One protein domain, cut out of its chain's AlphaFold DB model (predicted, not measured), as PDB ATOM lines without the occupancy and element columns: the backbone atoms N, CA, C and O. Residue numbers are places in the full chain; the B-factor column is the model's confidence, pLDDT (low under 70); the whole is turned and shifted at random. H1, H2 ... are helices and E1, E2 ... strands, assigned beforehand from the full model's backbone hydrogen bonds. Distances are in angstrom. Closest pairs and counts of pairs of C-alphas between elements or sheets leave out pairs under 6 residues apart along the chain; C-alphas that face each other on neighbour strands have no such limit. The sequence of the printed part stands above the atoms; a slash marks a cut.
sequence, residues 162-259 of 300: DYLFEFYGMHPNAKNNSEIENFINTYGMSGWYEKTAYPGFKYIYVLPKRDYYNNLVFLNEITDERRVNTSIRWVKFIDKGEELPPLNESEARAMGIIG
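Overview. This is residues 162 to 259 of the 300 residues of an uncharacterized protein of Methanocella conradii (strain DSM 24694 / JCM 17849 / CGMCC 1.5162 / HZ254) (UniProt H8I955). A strongly twisted sheet of four strands, E1 to E4, is covered on one face by two helices, H1 and H3, that run along its strands, and the short helix H2 comes between these two in the chain. The small helix H4 sits far from the other three helices and only grazes the sheet. The printed part has 98 residues with four named helices and four named strands, in the order H1 H2 H3 E1 E2 E3 E4 H4. The sheet's order is E1 - E2 - E3 - E4, all antiparallel, and the class is mixed, helices and strands. The whole is compact, with a radius of gyration of the C-alphas of 13.2 A and spans of 40 by 30 by 18 A.

Arrangement. H1, residues 163 to 170, is on the sheet over E1, residues 189 to 198, at a height over the sheet of 9.5 A; the closest C-alphas of the two are those of Tyr 163 and Gly 191, 5.5 A apart. H2, residues 172 to 176, only grazes the sheet with its residues 173 to 176. H3, residues 178 to 187, is on the same face as H1, over E2, residues 201 to 208, and only just over E3, residues 214 to 221, with 3 of its C-alphas, at a height of 8.7 A; these two layers are helices on one face of a sheet. H1 and H3 are close but not clearly touching, the closest C-alphas, of Leu 164 and Ile 184, 8.0 A apart, at a shallow tilt of 24 degrees, opposite ways. H2 and H3 only just touch, with 3 pairs of C-alphas within 8 A, and only at the corner; the closest are Lys 175 and Glu 181, 6.2 A. E1 to E4, the last being residues 232 to 239, form a meander, each strand the antiparallel neighbour of the one before, and each successive pair is a hairpin. N 195 and O 203 are 2.9 A apart across E1 and E2, N 204 and O 218 2.9 A across E2 and E3, and N 217 and O 236 2.8 A across E3 and E4, each within hydrogen-bond range. H4, residues 249 to 254, only grazes the sheet, only just on it with 5 pairs of C-alphas within 10 A, and is apart from H1, H2 and H3. In H1, H3 and H4 every O i to N i+4 pair is within hydrogen-bond range; in H2 0 of 1 is, against 2 of 2 O i to N i+3 pairs.

Along the chain. H1 begins at C-alpha 163, (-4.993, 23.211, 39.033), and H3 is 14.0 A long. E1 is 25.4 A long, E2 and E3 22.7 A each, and E4 20.3 A. H4 ends at C-alpha 254, (-28.872, 45.445, 34.920).

Size, cuts and confidence. The two C-alphas farthest apart are those of Asp 211 and Gly 259, 40.7 A. The printed part has no cut and no long link. Mean pLDDT of the printed part is 84.9; residues 162, 165, 224 to 229 and 259 are under 70.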
ATOM      1  N   ASP A 162      -2.836  19.238  38.497       64.50
ATOM      2  CA  ASP A 162      -3.056  20.254  37.504       64.50
ATOM      3  C   ASP A 162      -4.208  21.086  38.065       64.50
ATOM      4  O   ASP A 162      -5.317  20.569  38.174       64.50
ATOM      5  N   TYR A 163      -3.949  22.320  38.519       70.75
ATOM      6  CA  TYR A 163      -4.993  23.211  39.033       70.75
ATOM      7  C   TYR A 163      -6.193  23.199  38.081       70.75
ATOM      8  O   TYR A 163      -7.337  23.337  38.497       70.75
ATOM      9  N   LEU A 164      -5.910  22.987  36.793       76.94
ATOM     10  CA  LEU A 164      -6.859  22.809  35.716       76.94
ATOM     11  C   LEU A 164      -7.884  21.703  35.961       76.94
ATOM     12  O   LEU A 164      -9.073  21.881  35.717       76.94
ATOM     13  N   PHE A 165      -7.423  20.558  36.444       69.88
ATOM     14  CA  PHE A 165      -8.255  19.406  36.722       69.88
ATOM     15  C   PHE A 165      -9.236  19.680  37.863       69.88
ATOM     16  O   PHE A 165     -10.427  19.410  37.723       69.88
ATOM     17  N   GLU A 166      -8.762  20.256  38.969       70.75
ATOM     18  CA  GLU A 166      -9.640  20.610  40.088       70.75
ATOM     19  C   GLU A 166     -10.625  21.714  39.705       70.75
ATOM     20  O   GLU A 166     -11.817  21.621  40.004       70.75
ATOM     21  N   PHE A 167     -10.142  22.716  38.972       82.12
ATOM     22  CA  PHE A 167     -10.968  23.789  38.451       82.12
ATOM     23  C   PHE A 167     -12.097  23.260  37.569       82.12
ATOM     24  O   PHE A 167     -13.231  23.674  37.758       82.12
ATOM     25  N   TYR A 168     -11.849  22.301  36.669       81.19
ATOM     26  CA  TYR A 168     -12.926  21.694  35.876       81.19
ATOM     27  C   TYR A 168     -13.804  20.718  36.657       81.19
ATOM     28  O   TYR A 168     -14.949  20.494  36.268       81.19
ATOM     29  N   GLY A 169     -13.313  20.151  37.758       71.19
ATOM     30  CA  GLY A 169     -14.147  19.386  38.684       71.19
ATOM     31  C   GLY A 169     -15.176  20.266  39.404       71.19
ATOM     32  O   GLY A 169     -16.326  19.848  39.569       71.19
ATOM     33  N   MET A 170     -14.770  21.477  39.805       75.31
ATOM     34  CA  MET A 170     -15.625  22.453  40.497       75.31
ATOM     35  C   MET A 170     -16.459  23.315  39.542       75.31
ATOM     36  O   MET A 170     -17.629  23.564  39.818       75.31
ATOM     37  N   HIS A 171     -15.883  23.708  38.405       84.12
ATOM     38  CA  HIS A 171     -16.475  24.563  37.371       84.12
ATOM     39  C   HIS A 171     -16.429  23.887  35.991       84.12
ATOM     40  O   HIS A 171     -15.715  24.323  35.082       84.12
ATOM     41  N   PRO A 172     -17.175  22.788  35.791       82.19
ATOM     42  CA  PRO A 172     -17.141  22.018  34.544       82.19
ATOM     43  C   PRO A 172     -17.657  22.807  33.335       82.19
ATOM     44  O   PRO A 172     -17.226  22.578  32.205       82.19
ATOM     45  N   ASN A 173     -18.546  23.774  33.563       84.19
ATOM     46  CA  ASN A 173     -19.028  24.721  32.560       84.19
ATOM     47  C   ASN A 173     -17.902  25.585  31.952       84.19
ATOM     48  O   ASN A 173     -18.002  25.978  30.788       84.19
ATOM     49  N   ALA A 174     -16.819  25.844  32.693       89.12
ATOM     50  CA  ALA A 174     -15.695  26.656  32.242       89.12
ATOM     51  C   ALA A 174     -14.960  26.022  31.056       89.12
ATOM     52  O   ALA A 174     -14.509  26.741  30.166       89.12
ATOM     53  N   LYS A 175     -14.944  24.684  30.979       85.19
ATOM     54  CA  LYS A 175     -14.369  23.926  29.858       85.19
ATOM     55  C   LYS A 175     -15.074  24.188  28.524       85.19
ATOM     56  O   LYS A 175     -14.502  24.023  27.450       85.19
ATOM     57  N   ASN A 176     -16.337  24.604  28.586       85.12
ATOM     58  CA  ASN A 176     -17.146  24.902  27.408       85.12
ATOM     59  C   ASN A 176     -17.053  26.379  26.989       85.12
ATOM     60  O   ASN A 176     -17.629  26.759  25.969       85.12
ATOM     61  N   ASN A 177     -16.351  27.221  27.756       92.88
ATOM     62  CA  ASN A 177     -16.171  28.630  27.443       92.88
ATOM     63  C   ASN A 177     -14.823  28.861  26.746       92.88
ATOM     64  O   ASN A 177     -13.757  28.710  27.343       92.88
ATOM     65  N   SER A 178     -14.869  29.285  25.482       92.12
ATOM     66  CA  SER A 178     -13.671  29.463  24.655       92.12
ATOM     67  C   SER A 178     -12.694  30.516  25.180       92.12
ATOM     68  O   SER A 178     -11.499  30.393  24.930       92.12
ATOM     69  N   GLU A 179     -13.161  31.553  25.880       95.25
ATOM     70  CA  GLU A 179     -12.275  32.590  26.427       95.25
ATOM     71  C   GLU A 179     -11.469  32.060  27.616       95.25
ATOM     72  O   GLU A 179     -10.262  32.295  27.693       95.25
ATOM     73  N   ILE A 180     -12.122  31.293  28.495       94.88
ATOM     74  CA  ILE A 180     -11.479  30.656  29.650       94.88
ATOM     75  C   ILE A 180     -10.473  29.604  29.180       94.88
ATOM     76  O   ILE A 180      -9.307  29.650  29.570       94.88
ATOM     77  N   GLU A 181     -10.895  28.717  28.278       91.56
ATOM     78  CA  GLU A 181     -10.022  27.718  27.659       91.56
ATOM     79  C   GLU A 181      -8.810  28.360  26.984       91.56
ATOM     80  O   GLU A 181      -7.673  27.933  27.186       91.56
ATOM     81  N   ASN A 182      -9.013  29.414  26.191       92.12
ATOM     82  CA  ASN A 182      -7.910  30.070  25.501       92.12
ATOM     83  C   ASN A 182      -6.926  30.724  26.483       92.12
ATOM     84  O   ASN A 182      -5.712  30.621  26.292       92.12
ATOM     85  N   PHE A 183      -7.422  31.359  27.548       93.25
ATOM     86  CA  PHE A 183      -6.575  31.925  28.598       93.25
ATOM     87  C   PHE A 183      -5.721  30.851  29.276       93.25
ATOM     88  O   PHE A 183      -4.499  30.992  29.351       93.25
ATOM     89  N   ILE A 184      -6.345  29.755  29.708       90.31
ATOM     90  CA  ILE A 184      -5.667  28.639  30.371       90.31
ATOM     91  C   ILE A 184      -4.635  28.000  29.436       90.31
ATOM     92  O   ILE A 184      -3.492  27.794  29.836       90.31
ATOM     93  N   ASN A 185      -4.987  27.732  28.179       84.69
ATOM     94  CA  ASN A 185      -4.062  27.128  27.217       84.69
ATOM     95  C   ASN A 185      -2.880  28.060  26.884       84.69
ATOM     96  O   ASN A 185      -1.751  27.603  26.688       84.69
ATOM     97  N   THR A 186      -3.113  29.376  26.861       85.75
ATOM     98  CA  THR A 186      -2.085  30.374  26.523       85.75
ATOM     99  C   THR A 186      -1.150  30.669  27.696       85.75
ATOM    100  O   THR A 186       0.072  30.722  27.523       85.75
ATOM    101  N   TYR A 187      -1.692  30.861  28.896       86.62
ATOM    102  CA  TYR A 187      -0.939  31.352  30.053       86.62
ATOM    103  C   TYR A 187      -0.721  30.289  31.132       86.62
ATOM    104  O   TYR A 187       0.063  30.505  32.058       86.62
ATOM    105  N   GLY A 188      -1.341  29.117  30.998       83.62
ATOM    106  CA  GLY A 188      -1.403  28.106  32.047       83.62
ATOM    107  C   GLY A 188      -2.187  28.598  33.262       83.62
ATOM    108  O   GLY A 188      -2.477  29.785  33.395       83.62
ATOM    109  N   MET A 189      -2.468  27.694  34.196       84.44
ATOM    110  CA  MET A 189      -3.150  28.035  35.441       84.44
ATOM    111  C   MET A 189      -2.289  27.674  36.651       84.44
ATOM    112  O   MET A 189      -1.716  26.585  36.714       84.44
ATOM    113  N   SER A 190      -2.145  28.618  37.580       81.56
ATOM    114  CA  SER A 190      -1.431  28.440  38.853       81.56
ATOM    115  C   SER A 190      -2.367  28.331  40.056       81.56
ATOM    116  O   SER A 190      -1.894  28.107  41.163       81.56
ATOM    117  N   GLY A 191      -3.670  28.499  39.837       82.69
ATOM    118  CA  GLY A 191      -4.708  28.376  40.850       82.69
ATOM    119  C   GLY A 191      -5.956  29.162  40.477       82.69
ATOM    120  O   GLY A 191      -5.996  29.852  39.454       82.69
ATOM    121  N   TRP A 192      -6.969  29.073  41.329       91.25
ATOM    122  CA  TRP A 192      -8.139  29.938  41.283       91.25
ATOM    123  C   TRP A 192      -8.646  30.211  42.700       91.25
ATOM    124  O   TRP A 192      -8.264  29.532  43.653       91.25
ATOM    125  N   TYR A 193      -9.493  31.222  42.844       84.75
ATOM    126  CA  TYR A 193     -10.240  31.460  44.076       84.75
ATOM    127  C   TYR A 193     -11.613  32.046  43.773       84.75
ATOM    128  O   TYR A 193     -11.854  32.614  42.705       84.75
ATOM    129  N   GLU A 194     -12.522  31.913  44.734       88.50
ATOM    130  CA  GLU A 194     -13.908  32.340  44.593       88.50
ATOM    131  C   GLU A 194     -14.237  33.476  45.557       88.50
ATOM    132  O   GLU A 194     -13.788  33.499  46.704       88.50
ATOM    133  N   LYS A 195     -15.097  34.392  45.119       84.62
ATOM    134  CA  LYS A 195     -15.667  35.431  45.979       84.62
ATOM    135  C   LYS A 195     -17.153  35.564  45.705       84.62
ATOM    136  O   LYS A 195     -17.578  35.570  44.554       84.62
ATOM    137  N   THR A 196     -17.954  35.704  46.755       87.94
ATOM    138  CA  THR A 196     -19.392  35.949  46.578       87.94
ATOM    139  C   THR A 196     -19.591  37.305  45.901       87.94
ATOM    140  O   THR A 196     -19.133  38.324  46.416       87.94
ATOM    141  N   ALA A 197     -20.259  37.305  44.747       89.19
ATOM    142  CA  ALA A 197     -20.568  38.513  43.987       89.19
ATOM    143  C   ALA A 197     -21.931  39.077  44.394       89.19
ATOM    144  O   ALA A 197     -22.075  40.275  44.611       89.19
ATOM    145  N   TYR A 198     -22.925  38.199  44.513       89.56
ATOM    146  CA  TYR A 198     -24.301  38.497  44.903       89.56
ATOM    147  C   TYR A 198     -24.942  37.199  45.430       89.56
ATOM    148  O   TYR A 198     -24.426  36.123  45.119       89.56
ATOM    149  N   PRO A 199     -26.040  37.219  46.209       86.19
ATOM    150  CA  PRO A 199     -26.766  35.991  46.535       86.19
ATOM    151  C   PRO A 199     -27.065  35.143  45.289       86.19
ATOM    152  O   PRO A 199     -27.704  35.616  44.353       86.19
ATOM    153  N   GLY A 200     -26.570  33.900  45.274       83.81
ATOM    154  CA  GLY A 200     -26.689  32.990  44.128       83.81
ATOM    155  C   GLY A 200     -25.625  33.162  43.037       83.81
ATOM    156  O   GLY A 200     -25.699  32.474  42.030       83.81
ATOM    157  N   PHE A 201     -24.630  34.039  43.214       89.44
ATOM    158  CA  PHE A 201     -23.594  34.316  42.215       89.44
ATOM    159  C   PHE A 201     -22.203  34.483  42.837       89.44
ATOM    160  O   PHE A 201     -22.031  35.094  43.897       89.44
ATOM    161  N   LYS A 202     -21.175  34.009  42.131       91.69
ATOM    162  CA  LYS A 202     -19.769  34.122  42.536       91.69
ATOM    163  C   LYS A 202     -18.907  34.676  41.415       91.69
ATOM    164  O   LYS A 202     -19.127  34.382  40.245       91.69
ATOM    165  N   TYR A 203     -17.895  35.438  41.794       93.56
ATOM    166  CA  TYR A 203     -16.735  35.673  40.954       93.56
ATOM    167  C   TYR A 203     -15.754  34.530  41.130       93.56
ATOM    168  O   TYR A 203     -15.407  34.191  42.263       93.56
ATOM    169  N   ILE A 204     -15.286  33.992  40.016       94.00
ATOM    170  CA  ILE A 204     -14.234  32.987  39.982       94.00
ATOM    171  C   ILE A 204     -13.017  33.627  39.321       94.00
ATOM    172  O   ILE A 204     -13.094  34.076  38.176       94.00
ATOM    173  N   TYR A 205     -11.919  33.714  40.065       92.12
ATOM    174  CA  TYR A 205     -10.672  34.345  39.644       92.12
ATOM    175  C   TYR A 205      -9.666  33.270  39.270       92.12
ATOM    176  O   TYR A 205      -9.268  32.488  40.126       92.12
ATOM    177  N   VAL A 206      -9.234  33.253  38.016       93.00
ATOM    178  CA  VAL A 206      -8.276  32.297  37.466       93.00
ATOM    179  C   VAL A 206      -6.900  32.952  37.372       93.00
ATOM    180  O   VAL A 206      -6.720  33.974  36.702       93.00
ATOM    181  N   LEU A 207      -5.921  32.355  38.054       87.69
ATOM    182  CA  LEU A 207      -4.564  32.877  38.160       87.69
ATOM    183  C   LEU A 207      -3.668  32.277  37.068       87.69
ATOM    184  O   LEU A 207      -3.569  31.047  36.967       87.69
ATOM    185  N   PRO A 208      -2.976  33.102  36.260       87.50
ATOM    186  CA  PRO A 208      -2.089  32.596  35.222       87.50
ATOM    187  C   PRO A 208      -0.837  31.943  35.827       87.50
ATOM    188  O   PRO A 208      -0.344  32.354  36.882       87.50
ATOM    189  N   LYS A 209      -0.299  30.912  35.164       80.94
ATOM    190  CA  LYS A 209       0.975  30.272  35.559       80.94
ATOM    191  C   LYS A 209       2.196  30.988  34.991       80.94
ATOM    192  O   LYS A 209       3.232  31.053  35.644       80.94
ATOM    193  N   ARG A 210       2.089  31.471  33.758       79.25
ATOM    194  CA  ARG A 210       3.102  32.291  33.090       79.25
ATOM    195  C   ARG A 210       2.931  33.746  33.514       79.25
ATOM    196  O   ARG A 210       1.824  34.161  33.847       79.25
ATOM    197  N   ASP A 211       4.015  34.515  33.462       77.88
ATOM    198  CA  ASP A 211       3.961  35.947  33.743       77.88
ATOM    199  C   ASP A 211       3.040  36.646  32.738       77.88
ATOM    200  O   ASP A 211       3.358  36.811  31.559       77.88
ATOM    201  N   TYR A 212       1.867  37.027  33.230       85.25
ATOM    202  CA  TYR A 212       0.859  37.786  32.516       85.25
ATOM    203  C   TYR A 212       0.285  38.842  33.461       85.25
ATOM    204  O   TYR A 212       0.149  38.611  34.665       85.25
ATOM    205  N   TYR A 213       0.008  40.026  32.918       84.62
ATOM    206  CA  TYR A 213      -0.327  41.215  33.707       84.62
ATOM    207  C   TYR A 213      -1.754  41.185  34.267       84.62
ATOM    208  O   TYR A 213      -2.060  41.941  35.189       84.62
ATOM    209  N   ASN A 214      -2.603  40.287  33.756       89.31
ATOM    210  CA  ASN A 214      -4.018  40.219  34.092       89.31
ATOM    211  C   ASN A 214      -4.419  38.851  34.654       89.31
ATOM    212  O   ASN A 214      -3.912  37.811  34.232       89.31
ATOM    213  N   ASN A 215      -5.388  38.858  35.566       89.69
ATOM    214  CA  ASN A 215      -6.151  37.672  35.944       89.69
ATOM    215  C   ASN A 215      -7.391  37.572  35.049       89.69
ATOM    216  O   ASN A 215      -7.968  38.595  34.668       89.69
ATOM    217  N   LEU A 216      -7.834  36.350  34.749       95.94
ATOM    218  CA  LEU A 216      -9.162  36.136  34.177       95.94
ATOM    219  C   LEU A 216     -10.162  36.017  35.328       95.94
ATOM    220  O   LEU A 216      -9.930  35.281  36.281       95.94
ATOM    221  N   VAL A 217     -11.284  36.720  35.247       96.69
ATOM    222  CA  VAL A 217     -12.386  36.620  36.205       96.69
ATOM    223  C   VAL A 217     -13.691  36.395  35.460       96.69
ATOM    224  O   VAL A 217     -13.955  37.042  34.447       96.69
ATOM    225  N   PHE A 218     -14.532  35.494  35.953       96.06
ATOM    226  CA  PHE A 218     -15.870  35.295  35.402       96.06
ATOM    227  C   PHE A 218     -16.934  35.303  36.491       96.06
ATOM    228  O   PHE A 218     -16.692  34.900  37.630       96.06
ATOM    229  N   LEU A 219     -18.119  35.801  36.136       94.75
ATOM    230  CA  LEU A 219     -19.294  35.744  36.995       94.75
ATOM    231  C   LEU A 219     -20.054  34.460  36.705       94.75
ATOM    232  O   LEU A 219     -20.499  34.239  35.579       94.75
ATOM    233  N   ASN A 220     -20.235  33.662  37.744       92.25
ATOM    234  CA  ASN A 220     -20.869  32.366  37.674       92.25
ATOM    235  C   ASN A 220     -22.105  32.330  38.569       92.25
ATOM    236  O   ASN A 220     -22.088  32.823  39.701       92.25
ATOM    237  N   GLU A 221     -23.182  31.755  38.058       89.31
ATOM    238  CA  GLU A 221     -24.389  31.474  38.822       89.31
ATOM    239  C   GLU A 221     -24.205  30.178  39.620       89.31
ATOM    240  O   GLU A 221     -23.847  29.148  39.048       89.31
ATOM    241  N   ILE A 222     -24.475  30.217  40.928       83.31
ATOM    242  CA  ILE A 222     -24.401  29.062  41.834       83.31
ATOM    243  C   ILE A 222     -25.596  28.146  41.544       83.31
ATOM    244  O   ILE A 222     -26.610  28.147  42.241       83.31
ATOM    245  N   THR A 223     -25.476  27.391  40.464       75.56
ATOM    246  CA  THR A 223     -26.438  26.396  39.987       75.56
ATOM    247  C   THR A 223     -25.725  25.060  39.830       75.56
ATOM    248  O   THR A 223     -24.531  24.952  40.098       75.56
ATOM    249  N   ASP A 224     -26.440  24.020  39.408       69.19
ATOM    250  CA  ASP A 224     -25.787  22.783  38.987       69.19
ATOM    251  C   ASP A 224     -25.037  23.024  37.663       69.19
ATOM    252  O   ASP A 224     -25.568  22.826  36.565       69.19
ATOM    253  N   GLU A 225     -23.791  23.492  37.777       66.50
ATOM    254  CA  GLU A 225     -22.895  23.827  36.663       66.50
ATOM    255  C   GLU A 225     -22.618  22.625  35.746       66.50
ATOM    256  O   GLU A 225     -22.214  22.808  34.599       66.50
ATOM    257  N   ARG A 226     -22.874  21.392  36.212       63.47
ATOM    258  CA  ARG A 226     -22.761  20.165  35.404       63.47
ATOM    259  C   ARG A 226     -23.938  19.984  34.452       63.47
ATOM    260  O   ARG A 226     -23.811  19.293  33.443       63.47
ATOM    261  N   ARG A 227     -25.090  20.578  34.767       58.22
ATOM    262  CA  ARG A 227     -26.316  20.504  33.955       58.22
ATOM    263  C   ARG A 227     -26.570  21.774  33.159       58.22
ATOM    264  O   ARG A 227     -27.180  21.712  32.092       58.22
ATOM    265  N   VAL A 228     -26.124  22.919  33.670       65.69
ATOM    266  CA  VAL A 228     -26.390  24.233  33.084       65.69
ATOM    267  C   VAL A 228     -25.111  24.796  32.475       65.69
ATOM    268  O   VAL A 228     -24.336  25.483  33.129       65.69
ATOM    269  N   ASN A 229     -24.921  24.570  31.173       65.88
ATOM    270  CA  ASN A 229     -23.762  25.095  30.434       65.88
ATOM    271  C   ASN A 229     -23.733  26.635  30.335       65.88
ATOM    272  O   ASN A 229     -22.730  27.201  29.910       65.88
ATOM    273  N   THR A 230     -24.824  27.320  30.692       71.38
ATOM    274  CA  THR A 230     -24.990  28.779  30.573       71.38
ATOM    275  C   THR A 230     -24.903  29.525  31.910       71.38
ATOM    276  O   THR A 230     -25.346  30.669  31.989       71.38
ATOM    277  N   SER A 231     -24.382  28.902  32.970       85.75
ATOM    278  CA  SER A 231     -24.249  29.549  34.288       85.75
ATOM    279  C   SER A 231     -23.162  30.633  34.334       85.75
ATOM    280  O   SER A 231     -23.213  31.519  35.188       85.75
ATOM    281  N   ILE A 232     -22.238  30.650  33.365       92.38
ATOM    282  CA  ILE A 232     -21.281  31.749  33.180       92.38
ATOM    283  C   ILE A 232     -22.001  32.937  32.535       92.38
ATOM    284  O   ILE A 232     -22.428  32.874  31.382       92.38
ATOM    285  N   ARG A 233     -22.109  34.046  33.271       90.81
ATOM    286  CA  ARG A 233     -22.792  35.272  32.827       90.81
ATOM    287  C   ARG A 233     -21.897  36.167  31.979       90.81
ATOM    288  O   ARG A 233     -22.382  36.804  31.049       90.81
ATOM    289  N   TRP A 234     -20.616  36.249  32.324       93.69
ATOM    290  CA  TRP A 234     -19.604  36.991  31.575       93.69
ATOM    291  C   TRP A 234     -18.197  36.584  32.009       93.69
ATOM    292  O   TRP A 234     -18.012  36.060  33.107       93.69
ATOM    293  N   VAL A 235     -17.215  36.900  31.165       95.88
ATOM    294  CA  VAL A 235     -15.773  36.742  31.404       95.88
ATOM    295  C   VAL A 235     -15.098  38.109  31.224       95.88
ATOM    296  O   VAL A 235     -15.526  38.907  30.388       95.88
ATOM    297  N   LYS A 236     -14.097  38.429  32.049       95.81
ATOM    298  CA  LYS A 236     -13.313  39.672  31.998       95.81
ATOM    299  C   LYS A 236     -11.851  39.411  32.343       95.81
ATOM    300  O   LYS A 236     -11.533  38.481  33.077       95.81
ATOM    301  N   PHE A 237     -10.981  40.298  31.873       95.31
ATOM    302  CA  PHE A 237      -9.596  40.403  32.323       95.31
ATOM    303  C   PHE A 237      -9.475  41.610  33.248       95.31
ATOM    304  O   PHE A 237      -9.967  42.686  32.912       95.31
ATOM    305  N   ILE A 238      -8.848  41.420  34.403       93.38
ATOM    306  CA  ILE A 238      -8.596  42.476  35.395       93.38
ATOM    307  C   ILE A 238      -7.115  42.506  35.733       93.38
ATOM    308  O   ILE A 238      -6.421  41.512  35.504       93.38
ATOM    309  N   ASP A 239      -6.608  43.622  36.239       90.94
ATOM    310  CA  ASP A 239      -5.188  43.714  36.567       90.94
ATOM    311  C   ASP A 239      -4.831  42.769  37.724       90.94
ATOM    312  O   ASP A 239      -5.646  42.441  38.591       90.94
ATOM    313  N   LYS A 240      -3.591  42.274  37.740       83.94
ATOM    314  CA  LYS A 240      -3.137  41.366  38.798       83.94
ATOM    315  C   LYS A 240      -3.220  42.055  40.169       83.94
ATOM    316  O   LYS A 240      -2.578  43.074  40.399       83.94
ATOM    317  N   GLY A 241      -3.967  41.451  41.093       79.06
ATOM    318  CA  GLY A 241      -4.206  41.995  42.437       79.06
ATOM    319  C   GLY A 241      -5.403  42.946  42.527       79.06
ATOM    320  O   GLY A 241      -5.742  43.381  43.624       79.06
ATOM    321  N   GLU A 242      -6.063  43.239  41.407       89.00
ATOM    322  CA  GLU A 242      -7.379  43.862  41.413       89.00
ATOM    323  C   GLU A 242      -8.431  42.842  41.869       89.00
ATOM    324  O   GLU A 242      -8.393  41.663  41.510       89.00
ATOM    325  N   GLU A 243      -9.399  43.305  42.656       88.50
ATOM    326  CA  GLU A 243     -10.579  42.529  43.013       88.50
ATOM    327  C   GLU A 243     -11.835  43.311  42.658       88.50
ATOM    328  O   GLU A 243     -11.955  44.499  42.965       88.50
ATOM    329  N   LEU A 244     -12.813  42.622  42.073       90.69
ATOM    330  CA  LEU A 244     -14.104  43.227  41.797       90.69
ATOM    331  C   LEU A 244     -14.922  43.350  43.092       90.69
ATOM    332  O   LEU A 244     -14.952  42.412  43.907       90.69
ATOM    333  N   PRO A 245     -15.612  44.485  43.298       91.94
ATOM    334  CA  PRO A 245     -16.523  44.631  44.418       91.94
ATOM    335  C   PRO A 245     -17.742  43.709  44.242       91.94
ATOM    336  O   PRO A 245     -18.105  43.359  43.111       91.94
ATOM    337  N   PRO A 246     -18.410  43.321  45.345       91.56
ATOM    338  CA  PRO A 246     -19.723  42.692  45.272       91.56
ATOM    339  C   PRO A 246     -20.696  43.553  44.462       91.56
ATOM    340  O   PRO A 246     -20.643  44.782  44.530       91.56
ATOM    341  N   LEU A 247     -21.592  42.904  43.722       90.56
ATOM    342  CA  LEU A 247     -22.615  43.593  42.948       90.56
ATOM    343  C   LEU A 247     -23.617  44.256  43.892       90.56
ATOM    344  O   LEU A 247     -24.110  43.639  44.839       90.56
ATOM    345  N   ASN A 248     -23.977  45.499  43.593       90.31
ATOM    346  CA  ASN A 248     -25.145  46.124  44.201       90.31
ATOM    347  C   ASN A 248     -26.436  45.712  43.465       90.31
ATOM    348  O   ASN A 248     -26.407  45.142  42.373       90.31
ATOM    349  N   GLU A 249     -27.602  46.018  44.044       86.12
ATOM    350  CA  GLU A 249     -28.889  45.672  43.423       86.12
ATOM    351  C   GLU A 249     -29.074  46.262  42.021       86.12
ATOM    352  O   GLU A 249     -29.689  45.628  41.168       86.12
ATOM    353  N   SER A 250     -28.580  47.475  41.768       86.38
ATOM    354  CA  SER A 250     -28.719  48.108  40.455       86.38
ATOM    355  C   SER A 250     -27.928  47.345  39.395       86.38
ATOM    356  O   SER A 250     -28.429  47.119  38.296       86.38
ATOM    357  N   GLU A 251     -26.712  46.916  39.727       87.25
ATOM    358  CA  GLU A 251     -25.864  46.103  38.852       87.25
ATOM    359  C   GLU A 251     -26.464  44.710  38.645       87.25
ATOM    360  O   GLU A 251     -26.565  44.247  37.509       87.25
ATOM    361  N   ALA A 252     -26.956  44.079  39.715       85.12
ATOM    362  CA  ALA A 252     -27.651  42.800  39.631       85.12
ATOM    363  C   ALA A 252     -28.908  42.888  38.739       85.12
ATOM    364  O   ALA A 252     -29.122  42.024  37.886       85.12
ATOM    365  N   ARG A 253     -29.714  43.957  38.848       85.06
ATOM    366  CA  ARG A 253     -30.863  44.210  37.948       85.06
ATOM    367  C   ARG A 253     -30.422  44.395  36.504       85.06
ATOM    368  O   ARG A 253     -31.017  43.796  35.614       85.06
ATOM    369  N   ALA A 254     -29.387  45.200  36.266       84.31
ATOM    370  CA  ALA A 254     -28.872  45.445  34.920       84.31
ATOM    371  C   ALA A 254     -28.365  44.156  34.250       84.31
ATOM    372  O   ALA A 254     -28.496  43.999  33.039       84.31
ATOM    373  N   MET A 255     -27.844  43.213  35.038       80.75
ATOM    374  CA  MET A 255     -27.403  41.892  34.576       80.75
ATOM    375  C   MET A 255     -28.533  40.846  34.501       80.75
ATOM    376  O   MET A 255     -28.277  39.688  34.153       80.75
ATOM    377  N   GLY A 256     -29.774  41.228  34.829       80.69
ATOM    378  CA  GLY A 256     -30.938  40.337  34.843       80.69
ATOM    379  C   GLY A 256     -30.889  39.256  35.926       80.69
ATOM    380  O   GLY A 256     -31.534  38.225  35.770       80.69
ATOM    381  N   ILE A 257     -30.101  39.466  36.985       82.31
ATOM    382  CA  ILE A 257     -29.927  38.536  38.114       82.31
ATOM    383  C   ILE A 257     -31.142  38.574  39.044       82.31
ATOM    384  O   ILE A 257     -31.624  37.544  39.501       82.31
ATOM    385  N   ILE A 258     -31.661  39.772  39.295       79.62
ATOM    386  CA  ILE A 258     -32.924  39.968  39.999       79.62
ATOM    387  C   ILE A 258     -33.946  40.525  39.020       79.62
ATOM    388  O   ILE A 258     -33.634  41.415  38.221       79.62
ATOM    389  N   GLY A 259     -35.165  39.983  39.077       65.00
ATOM    390  CA  GLY A 259     -36.271  40.438  38.245       65.00
ATOM    391  C   GLY A 259     -36.416  41.953  38.343       65.00
ATOM    392  O   GLY A 259     -36.234  42.547  39.416       65.00
TER     393      GLY A 259